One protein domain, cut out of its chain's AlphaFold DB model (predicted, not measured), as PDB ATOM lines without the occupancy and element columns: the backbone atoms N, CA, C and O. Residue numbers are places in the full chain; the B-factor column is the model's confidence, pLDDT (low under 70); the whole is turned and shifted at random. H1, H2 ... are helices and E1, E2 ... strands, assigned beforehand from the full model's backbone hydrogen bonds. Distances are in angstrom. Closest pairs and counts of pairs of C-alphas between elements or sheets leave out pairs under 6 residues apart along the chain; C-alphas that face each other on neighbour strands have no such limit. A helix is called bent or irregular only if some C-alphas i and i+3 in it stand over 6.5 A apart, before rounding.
ATOM      1  N   ASP A 220     628.233 507.257 464.457       52.69
ATOM      2  CA  ASP A 220     626.915 507.840 464.255       52.69
ATOM      3  C   ASP A 220     625.826 506.890 464.778       52.69
ATOM      4  O   ASP A 220     625.624 505.788 464.250       52.69
ATOM      5  N   ASP A 221     625.092 507.342 465.799       55.75
ATOM      6  CA  ASP A 221     623.959 506.640 466.414       55.75
ATOM      7  C   ASP A 221     622.932 506.150 465.370       55.75
ATOM      8  O   ASP A 221     622.257 505.143 465.588       55.75
ATOM      9  N   ARG A 222     622.832 506.803 464.197       54.66
ATOM     10  CA  ARG A 222     621.943 506.401 463.088       54.66
ATOM     11  C   ARG A 222     622.174 504.976 462.597       54.66
ATOM     12  O   ARG A 222     621.198 504.293 462.303       54.66
ATOM     13  N   VAL A 223     623.423 504.523 462.521       54.97
ATOM     14  CA  VAL A 223     623.746 503.175 462.023       54.97
ATOM     15  C   VAL A 223     623.244 502.121 462.997       54.97
ATOM     16  O   VAL A 223     622.561 501.180 462.603       54.97
ATOM     17  N   TRP A 224     623.510 502.330 464.284       63.09
ATOM     18  CA  TRP A 224     623.040 501.452 465.346       63.09
ATOM     19  C   TRP A 224     621.514 501.444 465.461       63.09
ATOM     20  O   TRP A 224     620.940 500.385 465.689       63.09
ATOM     21  N   ARG A 225     620.846 502.588 465.265       60.50
ATOM     22  CA  ARG A 225     619.375 502.649 465.213       60.50
ATOM     23  C   ARG A 225     618.824 501.857 464.051       60.50
ATOM     24  O   ARG A 225     617.980 501.000 464.243       60.50
ATOM     25  N   SER A 226     619.345 502.092 462.852       60.97
ATOM     26  CA  SER A 226     618.872 501.368 461.678       60.97
ATOM     27  C   SER A 226     619.121 499.862 461.812       60.97
ATOM     28  O   SER A 226     618.264 499.070 461.425       60.97
ATOM     29  N   ALA A 227     620.249 499.459 462.404       63.78
ATOM     30  CA  ALA A 227     620.549 498.063 462.700       63.78
ATOM     31  C   ALA A 227     619.622 497.464 463.766       63.78
ATOM     32  O   ALA A 227     619.235 496.307 463.636       63.78
ATOM     33  N   ALA A 228     619.255 498.215 464.805       66.56
ATOM     34  CA  ALA A 228     618.285 497.782 465.809       66.56
ATOM     35  C   ALA A 228     616.893 497.583 465.191       66.56
ATOM     36  O   ALA A 228     616.291 496.520 465.342       66.56
ATOM     37  N   ASP A 229     616.441 498.574 464.424       63.31
ATOM     38  CA  ASP A 229     615.108 498.631 463.826       63.31
ATOM     39  C   ASP A 229     614.904 497.543 462.768       63.31
ATOM     40  O   ASP A 229     613.852 496.914 462.691       63.31
ATOM     41  N   THR A 230     615.921 497.314 461.936       65.62
ATOM     42  CA  THR A 230     615.834 496.379 460.801       65.62
ATOM     43  C   THR A 230     616.509 495.037 461.071       65.62
ATOM     44  O   THR A 230     616.480 494.154 460.217       65.62
ATOM     45  N   SER A 231     617.137 494.870 462.244       69.19
ATOM     46  CA  SER A 231     618.011 493.729 462.567       69.19
ATOM     47  C   SER A 231     619.153 493.509 461.556       69.19
ATOM     48  O   SER A 231     619.707 492.410 461.473       69.19
ATOM     49  N   SER A 232     619.504 494.543 460.779       68.06
ATOM     50  CA  SER A 232     620.514 494.488 459.720       68.06
ATOM     51  C   SER A 232     621.335 495.783 459.651       68.06
ATOM     52  O   SER A 232     620.754 496.866 459.534       68.06
ATOM     53  N   PRO A 233     622.678 495.706 459.672       67.12
ATOM     54  CA  PRO A 233     623.506 494.519 459.867       67.12
ATOM     55  C   PRO A 233     623.290 493.927 461.258       67.12
ATOM     56  O   PRO A 233     622.942 494.635 462.204       67.12
ATOM     57  N   ARG A 234     623.524 492.624 461.408       77.81
ATOM     58  CA  ARG A 234     623.566 491.993 462.734       77.81
ATOM     59  C   ARG A 234     624.749 492.550 463.510       77.81
ATOM     60  O   ARG A 234     625.828 492.631 462.954       77.81
ATOM     61  N   ILE A 235     624.590 492.903 464.774       81.62
ATOM     62  CA  ILE A 235     625.693 493.314 465.644       81.62
ATOM     63  C   ILE A 235     625.946 492.162 466.597       81.62
ATOM     64  O   ILE A 235     625.047 491.787 467.340       81.62
ATOM     65  N   VAL A 236     627.134 491.573 466.540       87.44
ATOM     66  CA  VAL A 236     627.434 490.303 467.198       87.44
ATOM     67  C   VAL A 236     628.598 490.473 468.162       87.44
ATOM     68  O   VAL A 236     629.721 490.734 467.732       87.44
ATOM     69  N   ALA A 237     628.333 490.280 469.453       91.62
ATOM     70  CA  ALA A 237     629.359 490.082 470.465       91.62
ATOM     71  C   ALA A 237     629.916 488.659 470.379       91.62
ATOM     72  O   ALA A 237     629.186 487.676 470.544       91.62
ATOM     73  N   VAL A 238     631.220 488.566 470.131       93.06
ATOM     74  CA  VAL A 238     631.968 487.311 470.104       93.06
ATOM     75  C   VAL A 238     632.708 487.105 471.427       93.06
ATOM     76  O   VAL A 238     633.238 488.070 471.985       93.06
ATOM     77  N   PRO A 239     632.773 485.866 471.940       94.38
ATOM     78  CA  PRO A 239     633.551 485.566 473.131       94.38
ATOM     79  C   PRO A 239     635.042 485.552 472.800       94.38
ATOM     80  O   PRO A 239     635.454 485.195 471.690       94.38
ATOM     81  N   ARG A 240     635.872 485.840 473.804       93.56
ATOM     82  CA  ARG A 240     637.336 485.811 473.703       93.56
ATOM     83  C   ARG A 240     637.890 484.551 473.036       93.56
ATOM     84  O   ARG A 240     638.784 484.641 472.203       93.56
ATOM     85  N   GLY A 241     637.357 483.377 473.378       92.31
ATOM     86  CA  GLY A 241     637.812 482.110 472.797       92.31
ATOM     87  C   GLY A 241     637.590 482.026 471.283       92.31
ATOM     88  O   GLY A 241     638.455 481.525 470.570       92.31
ATOM     89  N   TRP A 242     636.477 482.570 470.780       93.56
ATOM     90  CA  TRP A 242     636.214 482.615 469.341       93.56
ATOM     91  C   TRP A 242     637.204 483.539 468.631       93.56
ATOM     92  O   TRP A 242     637.739 483.177 467.584       93.56
ATOM     93  N   LEU A 243     637.458 484.710 469.222       90.38
ATOM     94  CA  LEU A 243     638.367 485.719 468.682       90.38
ATOM     95  C   LEU A 243     639.792 485.169 468.538       90.38
ATOM     96  O   LEU A 243     640.379 485.269 467.462       90.38
ATOM     97  N   LEU A 244     640.314 484.530 469.589       90.25
ATOM     98  CA  LEU A 244     641.653 483.934 469.581       90.25
ATOM     99  C   LEU A 244     641.765 482.788 468.564       90.25
ATOM    100  O   LEU A 244     642.756 482.695 467.844       90.25
ATOM    101  N   ASN A 245     640.727 481.955 468.436       91.06
ATOM    102  CA  ASN A 245     640.726 480.852 467.472       91.06
ATOM    103  C   ASN A 245     640.631 481.306 466.012       91.06
ATOM    104  O   ASN A 245     641.091 480.595 465.119       91.06
ATOM    105  N   ASN A 246     640.045 482.475 465.753       87.38
ATOM    106  CA  ASN A 246     639.845 482.989 464.400       87.38
ATOM    107  C   ASN A 246     640.866 484.054 463.988       87.38
ATOM    108  O   ASN A 246     640.771 484.561 462.873       87.38
ATOM    109  N   GLN A 247     641.863 484.369 464.824       82.56
ATOM    110  CA  GLN A 247     642.807 485.466 464.581       82.56
ATOM    111  C   GLN A 247     643.452 485.419 463.179       82.56
ATOM    112  O   GLN A 247     643.520 486.429 462.488       82.56
ATOM    113  N   TYR A 248     643.827 484.235 462.685       79.62
ATOM    114  CA  TYR A 248     644.493 484.086 461.382       79.62
ATOM    115  C   TYR A 248     643.589 484.333 460.166       79.62
ATOM    116  O   TYR A 248     644.100 484.655 459.095       79.62
ATOM    117  N   ASN A 249     642.270 484.230 460.342       82.19
ATOM    118  CA  ASN A 249     641.269 484.461 459.298       82.19
ATOM    119  C   ASN A 249     640.423 485.710 459.583       82.19
ATOM    120  O   ASN A 249     639.483 485.997 458.843       82.19
ATOM    121  N   LEU A 250     640.727 486.458 460.651       79.75
ATOM    122  CA  LEU A 250     639.869 487.538 461.123       79.75
ATOM    123  C   LEU A 250     639.740 488.640 460.072       79.75
ATOM    124  O   LEU A 250     638.636 489.089 459.802       79.75
ATOM    125  N   ASP A 251     640.828 488.991 459.391       72.38
ATOM    126  CA  ASP A 251     640.798 489.944 458.276       72.38
ATOM    127  C   ASP A 251     639.889 489.496 457.122       72.38
ATOM    128  O   ASP A 251     639.210 490.323 456.514       72.38
ATOM    129  N   GLU A 252     639.854 488.201 456.802       73.69
ATOM    130  CA  GLU A 252     638.972 487.658 455.764       73.69
ATOM    131  C   GLU A 252     637.508 487.699 456.217       73.69
ATOM    132  O   GLU A 252     636.640 488.167 455.479       73.69
ATOM    133  N   ILE A 253     637.242 487.286 457.459       75.38
ATOM    134  CA  ILE A 253     635.915 487.353 458.078       75.38
ATOM    135  C   ILE A 253     635.410 488.801 458.082       75.38
ATOM    136  O   ILE A 253     634.282 489.054 457.660       75.38
ATOM    137  N   LEU A 254     636.257 489.749 458.489       70.12
ATOM    138  CA  LEU A 254     635.941 491.175 458.531       70.12
ATOM    139  C   LEU A 254     635.738 491.761 457.129       70.12
ATOM    140  O   LEU A 254     634.831 492.561 456.940       70.12
ATOM    141  N   ARG A 255     636.521 491.358 456.120       64.88
ATOM    142  CA  ARG A 255     636.313 491.782 454.718       64.88
ATOM    143  C   ARG A 255     635.009 491.253 454.125       64.88
ATOM    144  O   ARG A 255     634.399 491.923 453.298       64.88
ATOM    145  N   ASN A 256     634.586 490.063 454.538       62.84
ATOM    146  CA  ASN A 256     633.330 489.461 454.095       62.84
ATOM    147  C   ASN A 256     632.120 489.997 454.877       62.84
ATOM    148  O   ASN A 256     630.998 489.967 454.373       62.84
ATOM    149  N   SER A 257     632.332 490.498 456.097       57.62
ATOM    150  CA  SER A 257     631.288 491.110 456.922       57.62
ATOM    151  C   SER A 257     631.153 492.617 456.684       57.62
ATOM    152  O   SER A 257     630.059 493.163 456.815       57.62
ATOM    153  N   TYR A 258     632.231 493.275 456.259       53.53
ATOM    154  CA  TYR A 258     632.301 494.684 455.906       53.53
ATOM    155  C   TYR A 258     632.916 494.844 454.514       53.53
ATOM    156  O   TYR A 258     634.101 494.578 454.316       53.53
ATOM    157  N   THR A 259     632.203 495.484 453.583       47.19
ATOM    158  CA  THR A 259     632.936 496.421 452.717       47.19
ATOM    159  C   THR A 259     633.548 497.422 453.694       47.19
ATOM    160  O   THR A 259     632.780 498.127 454.335       47.19
ATOM    161  N   SER A 260     634.867 497.327 453.942       48.41
ATOM    162  CA  SER A 260     635.602 497.822 455.131       48.41
ATOM    163  C   SER A 260     634.914 498.954 455.905       48.41
ATOM    164  O   SER A 260     634.438 499.892 455.285       48.41
ATOM    165  N   LEU A 261     634.917 498.951 457.245       47.66
ATOM    166  CA  LEU A 261     634.294 500.019 458.058       47.66
ATOM    167  C   LEU A 261     634.621 501.440 457.531       47.66
ATOM    168  O   LEU A 261     633.766 502.318 457.478       47.66
ATOM    169  N   LYS A 262     635.846 501.619 457.025       47.94
ATOM    170  CA  LYS A 262     636.311 502.790 456.271       47.94
ATOM    171  C   LYS A 262     635.501 503.077 454.988       47.94
ATOM    172  O   LYS A 262     635.018 504.190 454.825       47.94
ATOM    173  N   ASP A 263     635.337 502.105 454.091       51.53
ATOM    174  CA  ASP A 263     634.483 502.175 452.887       51.53
ATOM    175  C   ASP A 263     632.995 502.400 453.225       51.53
ATOM    176  O   ASP A 263     632.337 503.233 452.601       51.53
ATOM    177  N   PHE A 264     632.478 501.741 454.267       51.12
ATOM    178  CA  PHE A 264     631.134 501.978 454.802       51.12
ATOM    179  C   PHE A 264     630.920 503.455 455.180       51.12
ATOM    180  O   PHE A 264     629.952 504.075 454.734       51.12
ATOM    181  N   TYR A 265     631.859 504.060 455.915       52.38
ATOM    182  CA  TYR A 265     631.793 505.480 456.272       52.38
ATOM    183  C   TYR A 265     632.005 506.416 455.081       52.38
ATOM    184  O   TYR A 265     631.307 507.426 454.980       52.38
ATOM    185  N   TYR A 266     632.909 506.087 454.151       52.56
ATOM    186  CA  TYR A 266     633.080 506.868 452.920       52.56
ATOM    187  C   TYR A 266     631.782 506.963 452.120       52.56
ATOM    188  O   TYR A 266     631.476 508.022 451.569       52.56
ATOM    189  N   LYS A 267     631.007 505.878 452.071       53.88
ATOM    190  CA  LYS A 267     629.723 505.854 451.375       53.88
ATOM    191  C   LYS A 267     628.606 506.547 452.183       53.88
ATOM    192  O   LYS A 267     627.827 507.290 451.592       53.88
ATOM    193  N   LEU A 268     628.591 506.432 453.520       49.62
ATOM    194  CA  LEU A 268     627.684 507.184 454.419       49.62
ATOM    195  C   LEU A 268     627.867 508.704 454.299       49.62
ATOM    196  O   LEU A 268     626.895 509.452 454.212       49.62
ATOM    197  N   LEU A 269     629.116 509.167 454.214       48.19
ATOM    198  CA  LEU A 269     629.464 510.579 454.017       48.19
ATOM    199  C   LEU A 269     629.080 511.120 452.631       48.19
ATOM    200  O   LEU A 269     628.902 512.326 452.476       48.19
ATOM    201  N   ARG A 270     628.941 510.255 451.618       51.94
ATOM    202  CA  ARG A 270     628.579 510.637 450.241       51.94
ATOM    203  C   ARG A 270     627.064 510.662 449.978       51.94
ATOM    204  O   ARG A 270     626.658 510.653 448.821       51.94
ATOM    205  N   ASN A 271     626.249 510.790 451.031       48.56
ATOM    206  CA  ASN A 271     624.779 510.887 450.989       48.56
ATOM    207  C   ASN A 271     624.044 509.615 450.536       48.56
ATOM    208  O   ASN A 271     622.919 509.702 450.047       48.56
ATOM    209  N   SER A 272     624.629 508.433 450.710       52.94
ATOM    210  CA  SER A 272     623.840 507.204 450.603       52.94
ATOM    211  C   SER A 272     622.960 507.063 451.850       52.94
ATOM    212  O   SER A 272     623.442 507.249 452.969       52.94
ATOM    213  N   ASP A 273     621.670 506.758 451.668       51.66
ATOM    214  CA  ASP A 273     620.764 506.413 452.771       51.66
ATOM    215  C   ASP A 273     621.435 505.316 453.623       51.66
ATOM    216  O   ASP A 273     621.856 504.299 453.055       51.66
ATOM    217  N   PRO A 274     621.565 505.480 454.958       49.38
ATOM    218  CA  PRO A 274     622.040 504.419 455.835       49.38
ATOM    219  C   PRO A 274     621.387 503.073 455.509       49.38
ATOM    220  O   PRO A 274     622.084 502.073 455.425       49.38
ATOM    221  N   LYS A 275     620.090 503.034 455.185       50.78
ATOM    222  CA  LYS A 275     619.393 501.793 454.809       50.78
ATOM    223  C   LYS A 275     619.945 501.129 453.543       50.78
ATOM    224  O   LYS A 275     619.968 499.903 453.473       50.78
ATOM    225  N   GLU A 276     620.412 501.897 452.558       50.38
ATOM    226  CA  GLU A 276     621.055 501.347 451.357       50.38
ATOM    227  C   GLU A 276     622.467 500.834 451.637       50.38
ATOM    228  O   GLU A 276     622.878 499.819 451.084       50.38
ATOM    229  N   LEU A 277     623.198 501.473 452.548       47.84
ATOM    230  CA  LEU A 277     624.542 501.043 452.949       47.84
ATOM    231  C   LEU A 277     624.534 499.751 453.753       47.84
ATOM    232  O   LEU A 277     625.411 498.902 453.595       47.84
ATOM    233  N   LEU A 278     623.506 499.584 454.579       50.94
ATOM    234  CA  LEU A 278     623.309 498.416 455.431       50.94
ATOM    235  C   LEU A 278     622.838 497.183 454.641       50.94
ATOM    236  O   LEU A 278     622.800 496.092 455.203       50.94
ATOM    237  N   ARG A 279     622.546 497.313 453.335       51.81
ATOM    238  CA  ARG A 279     622.365 496.161 452.431       51.81
ATOM    239  C   ARG A 279     623.679 495.445 452.094       51.81
ATOM    240  O   ARG A 279     623.628 494.305 451.644       51.81
ATOM    241  N   TYR A 280     624.836 496.087 452.298       49.44
ATOM    242  CA  TYR A 280     626.148 495.582 451.858       49.44
ATOM    243  C   TYR A 280     627.034 495.013 452.978       49.44
ATOM    244  O   TYR A 280     628.101 494.473 452.693       49.44
ATOM    245  N   SER A 281     626.609 495.113 454.239       56.41
ATOM    246  CA  SER A 281     627.258 494.481 455.392       56.41
ATOM    247  C   SER A 281     626.220 493.613 456.092       56.41
ATOM    248  O   SER A 281     625.171 494.107 456.487       56.41
ATOM    249  N   SER A 282     626.471 492.307 456.203       64.12
ATOM    250  CA  SER A 282     625.528 491.395 456.865       64.12
ATOM    251  C   SER A 282     625.702 491.396 458.386       64.12
ATOM    252  O   SER A 282     624.737 491.149 459.112       64.12
ATOM    253  N   THR A 283     626.924 491.664 458.871       76.00
ATOM    254  CA  THR A 283     627.304 491.503 460.281       76.00
ATOM    255  C   THR A 283     628.409 492.479 460.702       76.00
ATOM    256  O   THR A 283     629.400 492.658 460.001       76.00
ATOM    257  N   ILE A 284     628.254 493.060 461.888       77.56
ATOM    258  CA  ILE A 284     629.218 493.855 462.638       77.56
ATOM    259  C   ILE A 284     629.732 492.987 463.785       77.56
ATOM    260  O   ILE A 284     628.952 492.610 464.658       77.56
ATOM    261  N   TYR A 285     631.029 492.684 463.802       83.50
ATOM    262  CA  TYR A 285     631.642 491.922 464.890       83.50
ATOM    263  C   TYR A 285     632.175 492.857 465.977       83.50
ATOM    264  O   TYR A 285     632.858 493.844 465.708       83.50
ATOM    265  N   THR A 286     631.872 492.534 467.226       88.00
ATOM    266  CA  THR A 286     632.332 493.249 468.417       88.00
ATOM    267  C   THR A 286     632.701 492.246 469.502       88.00
ATOM    268  O   THR A 286     632.281 491.096 469.446       88.00
ATOM    269  N   PHE A 287     633.487 492.650 470.491       91.12
ATOM    270  CA  PHE A 287     633.642 491.908 471.740       91.12
ATOM    271  C   PHE A 287     633.198 492.778 472.914       91.12
ATOM    272  O   PHE A 287     633.250 494.005 472.831       91.12
ATOM    273  N   ILE A 288     632.742 492.151 473.996       91.19
ATOM    274  CA  ILE A 288     632.393 492.861 475.229       91.19
ATOM    275  C   ILE A 288     633.657 493.055 476.062       91.19
ATOM    276  O   ILE A 288     634.506 492.166 476.136       91.19
ATOM    277  N   LYS A 289     633.777 494.232 476.669       89.25
ATOM    278  CA  LYS A 289     634.760 494.542 477.700       89.25
ATOM    279  C   LYS A 289     634.058 494.778 479.020       89.25
ATOM    280  O   LYS A 289     632.954 495.323 479.042       89.25
ATOM    281  N   LEU A 290     634.757 494.434 480.092       86.62
ATOM    282  CA  LEU A 290     634.409 494.851 481.439       86.62
ATOM    283  C   LEU A 290     635.305 496.023 481.829       86.62
ATOM    284  O   LEU A 290     636.518 495.989 481.611       86.62
ATOM    285  N   GLY A 291     634.709 497.075 482.375       82.44
ATOM    286  CA  GLY A 291     635.453 498.211 482.906       82.44
ATOM    287  C   GLY A 291     634.739 498.835 484.089       82.44
ATOM    288  O   GLY A 291     633.519 498.750 484.200       82.44
ATOM    289  N   GLU A 292     635.509 499.453 484.974       86.50
ATOM    290  CA  GLU A 292     634.983 500.161 486.135       86.50
ATOM    291  C   GLU A 292     634.738 501.636 485.796       86.50
ATOM    292  O   GLU A 292     635.610 502.315 485.245       86.50
ATOM    293  N   ILE A 293     633.546 502.128 486.128       82.50
ATOM    294  CA  ILE A 293     633.146 503.533 486.023       82.50
ATOM    295  C   ILE A 293     632.522 503.921 487.357       82.50
ATOM    296  O   ILE A 293     631.523 503.329 487.759       82.50
ATOM    297  N   ASP A 294     633.107 504.904 488.041       84.25
ATOM    298  CA  ASP A 294     632.613 505.416 489.325       84.25
ATOM    299  C   ASP A 294     632.298 504.299 490.346       84.25
ATOM    300  O   ASP A 294     631.262 504.306 491.012       84.25
ATOM    301  N   GLY A 295     633.181 503.295 490.445       86.31
ATOM    302  CA  GLY A 295     633.017 502.150 491.352       86.31
ATOM    303  C   GLY A 295     632.059 501.057 490.863       86.31
ATOM    304  O   GLY A 295     631.819 500.094 491.587       86.31
ATOM    305  N   THR A 296     631.492 501.190 489.661       86.50
ATOM    306  CA  THR A 296     630.560 500.220 489.068       86.50
ATOM    307  C   THR A 296     631.219 499.489 487.907       86.50
ATOM    308  O   THR A 296     631.688 500.121 486.961       86.50
ATOM    309  N   ILE A 297     631.225 498.156 487.937       88.56
ATOM    310  CA  ILE A 297     631.701 497.347 486.808       88.56
ATOM    311  C   ILE A 297     630.595 497.279 485.758       88.56
ATOM    312  O   ILE A 297     629.477 496.846 486.052       88.56
ATOM    313  N   VAL A 298     630.912 497.696 484.534       84.75
ATOM    314  CA  VAL A 298     629.976 497.759 483.410       84.75
ATOM    315  C   VAL A 298     630.470 496.926 482.229       84.75
ATOM    316  O   VAL A 298     631.674 496.819 481.986       84.75
ATOM    317  N   ALA A 299     629.526 496.378 481.465       86.81
ATOM    318  CA  ALA A 299     629.794 495.682 480.213       86.81
ATOM    319  C   ALA A 299     629.574 496.629 479.025       86.81
ATOM    320  O   ALA A 299     628.497 497.211 478.885       86.81
ATOM    321  N   TYR A 300     630.564 496.772 478.142       83.06
ATOM    322  CA  TYR A 300     630.436 497.624 476.957       83.06
ATOM    323  C   TYR A 300     631.073 497.006 475.701       83.06
ATOM    324  O   TYR A 300     632.096 496.325 475.797       83.06
ATOM    325  N   PRO A 301     630.494 497.222 474.504       83.94
ATOM    326  CA  PRO A 301     631.039 496.666 473.272       83.94
ATOM    327  C   PRO A 301     632.271 497.432 472.762       83.94
ATOM    328  O   PRO A 301     632.368 498.653 472.876       83.94
ATOM    329  N   ALA A 302     633.192 496.714 472.124       84.94
ATOM    330  CA  ALA A 302     634.285 497.257 471.324       84.94
ATOM    331  C   ALA A 302     634.206 496.681 469.901       84.94
ATOM    332  O   ALA A 302     634.268 495.463 469.713       84.94
ATOM    333  N   ILE A 303     633.979 497.527 468.894       82.06
ATOM    334  CA  ILE A 303     633.734 497.071 467.515       82.06
ATOM    335  C   ILE A 303     635.059 496.714 466.867       82.06
ATOM    336  O   ILE A 303     635.953 497.551 466.812       82.06
ATOM    337  N   ILE A 304     635.179 495.507 466.332       83.50
ATOM    338  CA  ILE A 304     636.403 495.077 465.667       83.50
ATOM    339  C   ILE A 304     636.512 495.795 464.319       83.50
ATOM    340  O   ILE A 304     635.587 495.756 463.509       83.50
ATOM    341  N   ILE A 305     637.645 496.459 464.082       75.56
ATOM    342  CA  ILE A 305     637.907 497.219 462.853       75.56
ATOM    343  C   ILE A 305     638.819 496.427 461.922       75.56
ATOM    344  O   ILE A 305     638.531 496.305 460.730       75.56
ATOM    345  N   SER A 306     639.941 495.937 462.446       75.06
ATOM    346  CA  SER A 306     640.993 495.287 461.663       75.06
ATOM    347  C   SER A 306     641.853 494.388 462.550       75.06
ATOM    348  O   SER A 306     641.836 494.520 463.781       75.06
ATOM    349  N   TYR A 307     642.621 493.488 461.933       83.44
ATOM    350  CA  TYR A 307     643.595 492.675 462.643       83.44
ATOM    351  C   TYR A 307     644.934 492.605 461.908       83.44
ATOM    352  O   TYR A 307     645.059 492.032 460.830       83.44
ATOM    353  N   ASP A 308     645.980 493.141 462.529       83.75
ATOM    354  CA  ASP A 308     647.346 492.982 462.048       83.75
ATOM    355  C   ASP A 308     647.930 491.659 462.544       83.75
ATOM    356  O   ASP A 308     648.513 491.560 463.629       83.75
ATOM    357  N   LYS A 309     647.807 490.638 461.695       81.88
ATOM    358  CA  LYS A 309     648.336 489.293 461.945       81.88
ATOM    359  C   LYS A 309     649.846 489.230 462.172       81.88
ATOM    360  O   LYS A 309     650.305 488.280 462.793       81.88
ATOM    361  N   ASN A 310     650.625 490.178 461.646       85.12
ATOM    362  CA  ASN A 310     652.083 490.129 461.769       85.12
ATOM    363  C   ASN A 310     652.529 490.577 463.164       85.12
ATOM    364  O   ASN A 310     653.553 490.116 463.658       85.12
ATOM    365  N   ASN A 311     651.749 491.463 463.787       87.38
ATOM    366  CA  ASN A 311     652.039 492.036 465.098       87.38
ATOM    367  C   ASN A 311     651.083 491.541 466.201       87.38
ATOM    368  O   ASN A 311     651.203 491.976 467.343       87.38
ATOM    369  N   ASN A 312     650.137 490.653 465.871       88.31
ATOM    370  CA  ASN A 312     649.037 490.213 466.739       88.31
ATOM    371  C   ASN A 312     648.237 491.381 467.343       88.31
ATOM    372  O   ASN A 312     647.804 491.326 468.497       88.31
ATOM    373  N   LEU A 313     648.052 492.451 466.565       90.88
ATOM    374  CA  LEU A 313     647.355 493.655 467.011       90.88
ATOM    375  C   LEU A 313     645.941 493.687 466.445       90.88
ATOM    376  O   LEU A 313     645.738 493.819 465.241       90.88
ATOM    377  N   LEU A 314     644.959 493.628 467.333       89.31
ATOM    378  CA  LEU A 314     643.561 493.874 467.016       89.31
ATOM    379  C   LEU A 314     643.267 495.364 467.171       89.31
ATOM    380  O   LEU A 314     643.426 495.916 468.260       89.31
ATOM    381  N   GLU A 315     642.807 496.019 466.110       85.62
ATOM    382  CA  GLU A 315     642.273 497.375 466.218       85.62
ATOM    383  C   GLU A 315     640.764 497.287 466.420       85.62
ATOM    384  O   GLU A 315     640.036 496.710 465.606       85.62
ATOM    385  N   ALA A 316     640.284 497.877 467.508       82.44
ATOM    386  CA  ALA A 316     638.865 497.960 467.787       82.44
ATOM    387  C   ALA A 316     638.470 499.377 468.183       82.44
ATOM    388  O   ALA A 316     639.219 500.107 468.834       82.44
ATOM    389  N   TYR A 317     637.265 499.763 467.791       75.06
ATOM    390  CA  TYR A 317     636.638 500.974 468.266       75.06
ATOM    391  C   TYR A 317     636.092 500.728 469.670       75.06
ATOM    392  O   TYR A 317     635.091 500.028 469.842       75.06
ATOM    393  N   ASP A 318     636.762 501.286 470.672       73.19
ATOM    394  CA  ASP A 318     636.312 501.241 472.055       73.19
ATOM    395  C   ASP A 318     635.182 502.267 472.216       73.19
ATOM    396  O   ASP A 318     635.422 503.479 472.220       73.19
ATOM    397  N   ILE A 319     633.941 501.775 472.318       67.94
ATOM    398  CA  ILE A 319     632.758 502.631 472.455       67.94
ATOM    399  C   ILE A 319     632.833 503.437 473.749       67.94
ATOM    400  O   ILE A 319     632.405 504.583 473.756       67.94
ATOM    401  N   PHE A 320     633.424 502.894 474.814       68.81
ATOM    402  CA  PHE A 320     633.589 503.611 476.074       68.81
ATOM    403  C   PHE A 320     634.608 504.754 475.965       68.81
ATOM    404  O   PHE A 320     634.393 505.857 476.457       68.81
ATOM    405  N   ARG A 321     635.728 504.541 475.277       65.44
ATOM    406  CA  ARG A 321     636.759 505.584 475.127       65.44
ATOM    407  C   ARG A 321     636.525 506.508 473.939       65.44
ATOM    408  O   ARG A 321     637.299 507.449 473.773       65.44
ATOM    409  N   ALA A 322     635.499 506.228 473.135       64.75
ATOM    410  CA  ALA A 322     635.204 506.921 471.890       64.75
ATOM    411  C   ALA A 322     636.449 507.032 470.999       64.75
ATOM    412  O   ALA A 322     636.774 508.109 470.516       64.75
ATOM    413  N   LYS A 323     637.227 505.949 470.878       65.69
ATOM    414  CA  LYS A 323     638.468 505.963 470.095       65.69
ATOM    415  C   LYS A 323     638.858 504.594 469.583       65.69
ATOM    416  O   LYS A 323     638.506 503.568 470.170       65.69
ATOM    417  N   ILE A 324     639.670 504.584 468.535       72.75
ATOM    418  CA  ILE A 324     640.368 503.370 468.108       72.75
ATOM    419  C   ILE A 324     641.431 503.009 469.151       72.75
ATOM    420  O   ILE A 324     642.291 503.815 469.513       72.75
ATOM    421  N   VAL A 325     641.365 501.775 469.640       81.25
ATOM    422  CA  VAL A 325     642.312 501.188 470.587       81.25
ATOM    423  C   VAL A 325     642.915 499.943 469.954       81.25
ATOM    424  O   VAL A 325     642.235 499.201 469.243       81.25
ATOM    425  N   LYS A 326     644.205 499.729 470.209       89.94
ATOM    426  CA  LYS A 326     644.921 498.525 469.797       89.94
ATOM    427  C   LYS A 326     645.011 497.577 470.980       89.94
ATOM    428  O   LYS A 326     645.354 498.024 472.069       89.94
ATOM    429  N   TYR A 327     644.732 496.308 470.732       90.75
ATOM    430  CA  TYR A 327     644.846 495.226 471.698       90.75
ATOM    431  C   TYR A 327     645.871 494.238 471.170       90.75
ATOM    432  O   TYR A 327     645.731 493.727 470.057       90.75
ATOM    433  N   ASN A 328     646.908 493.979 471.952       92.31
ATOM    434  CA  ASN A 328     647.861 492.933 471.652       92.31
ATOM    435  C   ASN A 328     647.289 491.597 472.132       92.31
ATOM    436  O   ASN A 328     647.268 491.312 473.324       92.31
ATOM    437  N   LEU A 329     646.874 490.736 471.199       89.56
ATOM    438  CA  LEU A 329     646.321 489.414 471.521       89.56
ATOM    439  C   LEU A 329     647.375 488.419 472.039       89.56
ATOM    440  O   LEU A 329     647.060 487.259 472.275       89.56
ATOM    441  N   SER A 330     648.626 488.856 472.215       88.62
ATOM    442  CA  SER A 330     649.680 488.128 472.937       88.62
ATOM    443  C   SER A 330     649.913 488.671 474.356       88.62
ATOM    444  O   SER A 330     650.714 488.106 475.095       88.62
ATOM    445  N   ASN A 331     649.254 489.770 474.737       92.25
ATOM    446  CA  ASN A 331     649.359 490.387 476.055       92.25
ATOM    447  C   ASN A 331     648.188 489.943 476.948       92.25
ATOM    448  O   ASN A 331     647.024 490.043 476.568       92.25
ATOM    449  N   GLU A 332     648.494 489.460 478.152       90.06
ATOM    450  CA  GLU A 332     647.480 488.931 479.068       90.06
ATOM    451  C   GLU A 332     646.482 489.993 479.551       90.06
ATOM    452  O   GLU A 332     645.293 489.699 479.647       90.06
ATOM    453  N   GLU A 333     646.920 491.225 479.806       89.62
ATOM    454  CA  GLU A 333     646.065 492.340 480.242       89.62
ATOM    455  C   GLU A 333     645.028 492.692 479.163       89.62
ATOM    456  O   GLU A 333     643.827 492.759 479.431       89.62
ATOM    457  N   ASP A 334     645.466 492.799 477.907       89.62
ATOM    458  CA  ASP A 334     644.575 493.082 476.778       89.62
ATOM    459  C   ASP A 334     643.574 491.944 476.542       89.62
ATOM    460  O   ASP A 334     642.402 492.192 476.263       89.62
ATOM    461  N   ILE A 335     644.010 490.689 476.683       89.12
ATOM    462  CA  ILE A 335     643.165 489.500 476.510       89.12
ATOM    463  C   ILE A 335     642.179 489.336 477.673       89.12
ATOM    464  O   ILE A 335     641.053 488.873 477.478       89.12
ATOM    465  N   THR A 336     642.588 489.654 478.899       88.75
ATOM    466  CA  THR A 336     641.732 489.534 480.089       88.75
ATOM    467  C   THR A 336     640.654 490.607 480.131       88.75
ATOM    468  O   THR A 336     639.570 490.321 480.631       88.75
ATOM    469  N   ALA A 337     640.886 491.765 479.509       85.75
ATOM    470  CA  ALA A 337     639.859 492.783 479.303       85.75
ATOM    471  C   ALA A 337     638.730 492.342 478.345       85.75
ATOM    472  O   ALA A 337     637.668 492.966 478.332       85.75
ATOM    473  N   ILE A 338     638.950 491.301 477.531       90.19
ATOM    474  CA  ILE A 338     637.953 490.750 476.607       90.19
ATOM    475  C   ILE A 338     637.105 489.701 477.327       90.19
ATOM    476  O   ILE A 338     637.614 488.702 477.843       90.19
ATOM    477  N   SER A 339     635.794 489.906 477.269       90.94
ATOM    478  CA  SER A 339     634.763 489.029 477.808       90.94
ATOM    479  C   SER A 339     634.960 487.561 477.432       90.94
ATOM    480  O   SER A 339     635.119 487.200 476.255       90.94
ATOM    481  N   ARG A 340     634.918 486.689 478.443       92.00
ATOM    482  CA  ARG A 340     634.946 485.232 478.239       92.00
ATOM    483  C   ARG A 340     633.569 484.718 477.863       92.00
ATOM    484  O   ARG A 340     633.475 483.836 477.009       92.00
ATOM    485  N   ASP A 341     632.547 485.278 478.497       91.94
ATOM    486  CA  ASP A 341     631.156 484.890 478.344       91.94
ATOM    487  C   ASP A 341     630.282 486.146 478.198       91.94
ATOM    488  O   ASP A 341     629.685 486.621 479.170       91.94
ATOM    489  N   PRO A 342     630.206 486.713 476.980       92.25
ATOM    490  CA  PRO A 342     629.520 487.979 476.759       92.25
ATOM    491  C   PRO A 342     628.028 487.894 477.057       92.25
ATOM    492  O   PRO A 342     627.412 488.920 477.316       92.25
ATOM    493  N   GLU A 343     627.426 486.704 477.012       91.88
ATOM    494  CA  GLU A 343     626.010 486.554 477.326       91.88
ATOM    495  C   GLU A 343     625.762 486.683 478.825       91.88
ATOM    496  O   GLU A 343     624.933 487.500 479.223       91.88
ATOM    497  N   SER A 344     626.485 485.917 479.645       91.38
ATOM    498  CA  SER A 344     626.324 485.963 481.101       91.38
ATOM    499  C   SER A 344     626.670 487.347 481.649       91.38
ATOM    500  O   SER A 344     625.893 487.916 482.411       91.38
ATOM    501  N   GLU A 345     627.774 487.940 481.187       91.06
ATOM    502  CA  GLU A 345     628.212 489.271 481.622       91.06
ATOM    503  C   GLU A 345     627.198 490.368 481.238       91.06
ATOM    504  O   GLU A 345     626.855 491.224 482.056       91.06
ATOM    505  N   LEU A 346     626.649 490.337 480.014       89.31
ATOM    506  CA  LEU A 346     625.584 491.269 479.626       89.31
ATOM    507  C   LEU A 346     624.292 491.013 480.398       89.31
ATOM    508  O   LEU A 346     623.609 491.969 480.760       89.31
ATOM    509  N   TYR A 347     623.935 489.751 480.639       90.44
ATOM    510  CA  TYR A 347     622.734 489.407 481.390       90.44
ATOM    511  C   TYR A 347     622.797 489.980 482.806       90.44
ATOM    512  O   TYR A 347     621.851 490.646 483.227       90.44
ATOM    513  N   GLU A 348     623.912 489.779 483.513       90.75
ATOM    514  CA  GLU A 348     624.122 490.343 484.846       90.75
ATOM    515  C   GLU A 348     624.027 491.863 484.831       90.75
ATOM    516  O   GLU A 348     623.241 492.439 485.587       90.75
ATOM    517  N   PHE A 349     624.731 492.512 483.901       89.19
ATOM    518  CA  PHE A 349     624.689 493.961 483.780       89.19
ATOM    519  C   PHE A 349     623.265 494.487 483.540       89.19
ATOM    520  O   PHE A 349     622.838 495.449 484.171       89.19
ATOM    521  N   LEU A 350     622.486 493.842 482.672       88.25
ATOM    522  CA  LEU A 350     621.110 494.252 482.369       88.25
ATOM    523  C   LEU A 350     620.119 493.915 483.483       88.25
ATOM    524  O   LEU A 350     619.058 494.535 483.560       88.25
ATOM    525  N   LYS A 351     620.426 492.913 484.312       90.25
ATOM    526  CA  LYS A 351     619.565 492.480 485.411       90.25
ATOM    527  C   LYS A 351     619.813 493.284 486.685       90.25
ATOM    528  O   LYS A 351     618.858 493.563 487.405       90.25
ATOM    529  N   TYR A 352     621.064 493.655 486.947       90.19
ATOM    530  CA  TYR A 352     621.492 494.248 488.216       90.19
ATOM    531  C   TYR A 352     622.086 495.652 488.072       90.19
ATOM    532  O   TYR A 352     622.260 496.353 489.066       90.19
ATOM    533  N   GLY A 353     622.381 496.093 486.848       87.50
ATOM    534  CA  GLY A 353     623.068 497.357 486.582       87.50
ATOM    535  C   GLY A 353     624.583 497.295 486.764       87.50
ATOM    536  O   GLY A 353     625.244 498.319 486.627       87.50
TER     537      GLY A 353
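Overview. This is residues 220 to 353 of the 357 residues of an uncharacterized protein of Nanobsidianus stetteri (UniProt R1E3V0). A strongly twisted sheet of five strands, built round the long, bending hairpin of E2 and E3, has two helices, H2 and H6, packed over one of its faces. Three shorter helices, H1, H4 and H3, form a loose cluster at the end of the sheet where E1 and E2 begin, and little H5 lies beside the strands near E5. The printed part has 134 residues, with six named helices and five named strands in the order H1 E1 H2 H3 H4 E2 E3 E4 E5 H5 H6. The mixed sheet has the order E1 E2 E3 E4 E5, with E1 and E2 parallel and the other neighbours antiparallel, and the class is mixed, helices and strands. The whole is compact, with a radius of gyration of the C-alphas of 15.2 A and spans of 41 by 39 by 22 A.

Arrangement. H1, residues 221 to 230, only grazes the sheet, with its residues 224 to 228; its closest C-alpha pair with E1, residues 234 to 237, is Ala 227 and Arg 234, 6.8 A. E1 is an edge strand and the parallel neighbour of E2, residues 283 to 293, with N 284 and O 234 2.7 A apart, within hydrogen-bond range. Between them come H2, residues 240 to 257, H3, residues 261 to 269, and H4, residues 274 to 277; E1, these helices and E2 form a strand-helix-strand unit, two parallel neighbour strands with helices between. H2 is irregular, with C-alphas 245 and 248 7.9 A apart, and has a kink of 102 degrees near residue 248. It is on the sheet at a height of 7.3 A, over E3, residues 296 to 308, slantwise to the strands, at 38 degrees to E3 on the local plane; the closest C-alphas of H2 and E3 are those of Asp 251 and Tyr 307, 5.9 A apart, and those of H2 and E2 are Ser 257 and Thr 283, 5.2 A apart. H3 only grazes the sheet, with residues 261 to 262, and touches H4 (C-alphas of Leu 268 and Pro 274, 6.4 A). H4 is not on the sheet but touches H1, with the C-alphas of Val 223 and Pro 274 6.5 A apart. E2, E3, E4, residues 313 to 318, and E5, residues 323 to 328, form a meander, each strand the antiparallel neighbour of the one before, and each successive two are a hairpin. N and O pairs within range are N 289 and O 300 at 2.8 A, N 305 and O 315 at 2.8 A, and N 316 and O 325 at 2.9 A. E2 bends by 57 degrees at residue 290, and E3 by 72 degrees at residue 305. H5, residues 332 to 336, stands at the sheet's level, at a height of 1.8 A on a local plane fitted to just 6 C-alphas; the C-alphas of Tyr 327 and Asp 334 are its closest with E5, 5.5 A. H6, residues 342 to 352, is on the same face as H2 at a height of 8.7 A; it runs along the strands, at 19 degrees to E3 on the local plane. It lies over E3 and only just not over E2, with 6 and 2 of its C-alphas falling on them; Ala 299 and Leu 346 have the closest C-alphas of E3 and H6, 6.1 A. Every O i to N i+4 pair is within hydrogen-bond range in H1, H3, H5 and H6, in H2 10 of 14 are, and H4 is too short for one.

Along the chain. H1 begins at C-alpha 221, (623.959, 506.640, 466.414), and is 14.2 A long. H2 measures 18.6 A, E2 29.0 A and E3 32.6 A, the last from C-alpha 296 at (630.560, 500.220, 489.068). E4 is 14.3 A long and E5 16.1 A. H6 measures 15.3 A and ends at C-alpha 352, (621.492, 494.248, 488.216).

Size, cuts and confidence. The two C-alphas farthest apart are those of Asn 271 and Glu 332, 42.3 A. The printed part has no cut, and its links between named elements are tight. The mean pLDDT of the printed part is 75.7; residues 220 to 233, 255 to 282 and 319 to 323 are under 70.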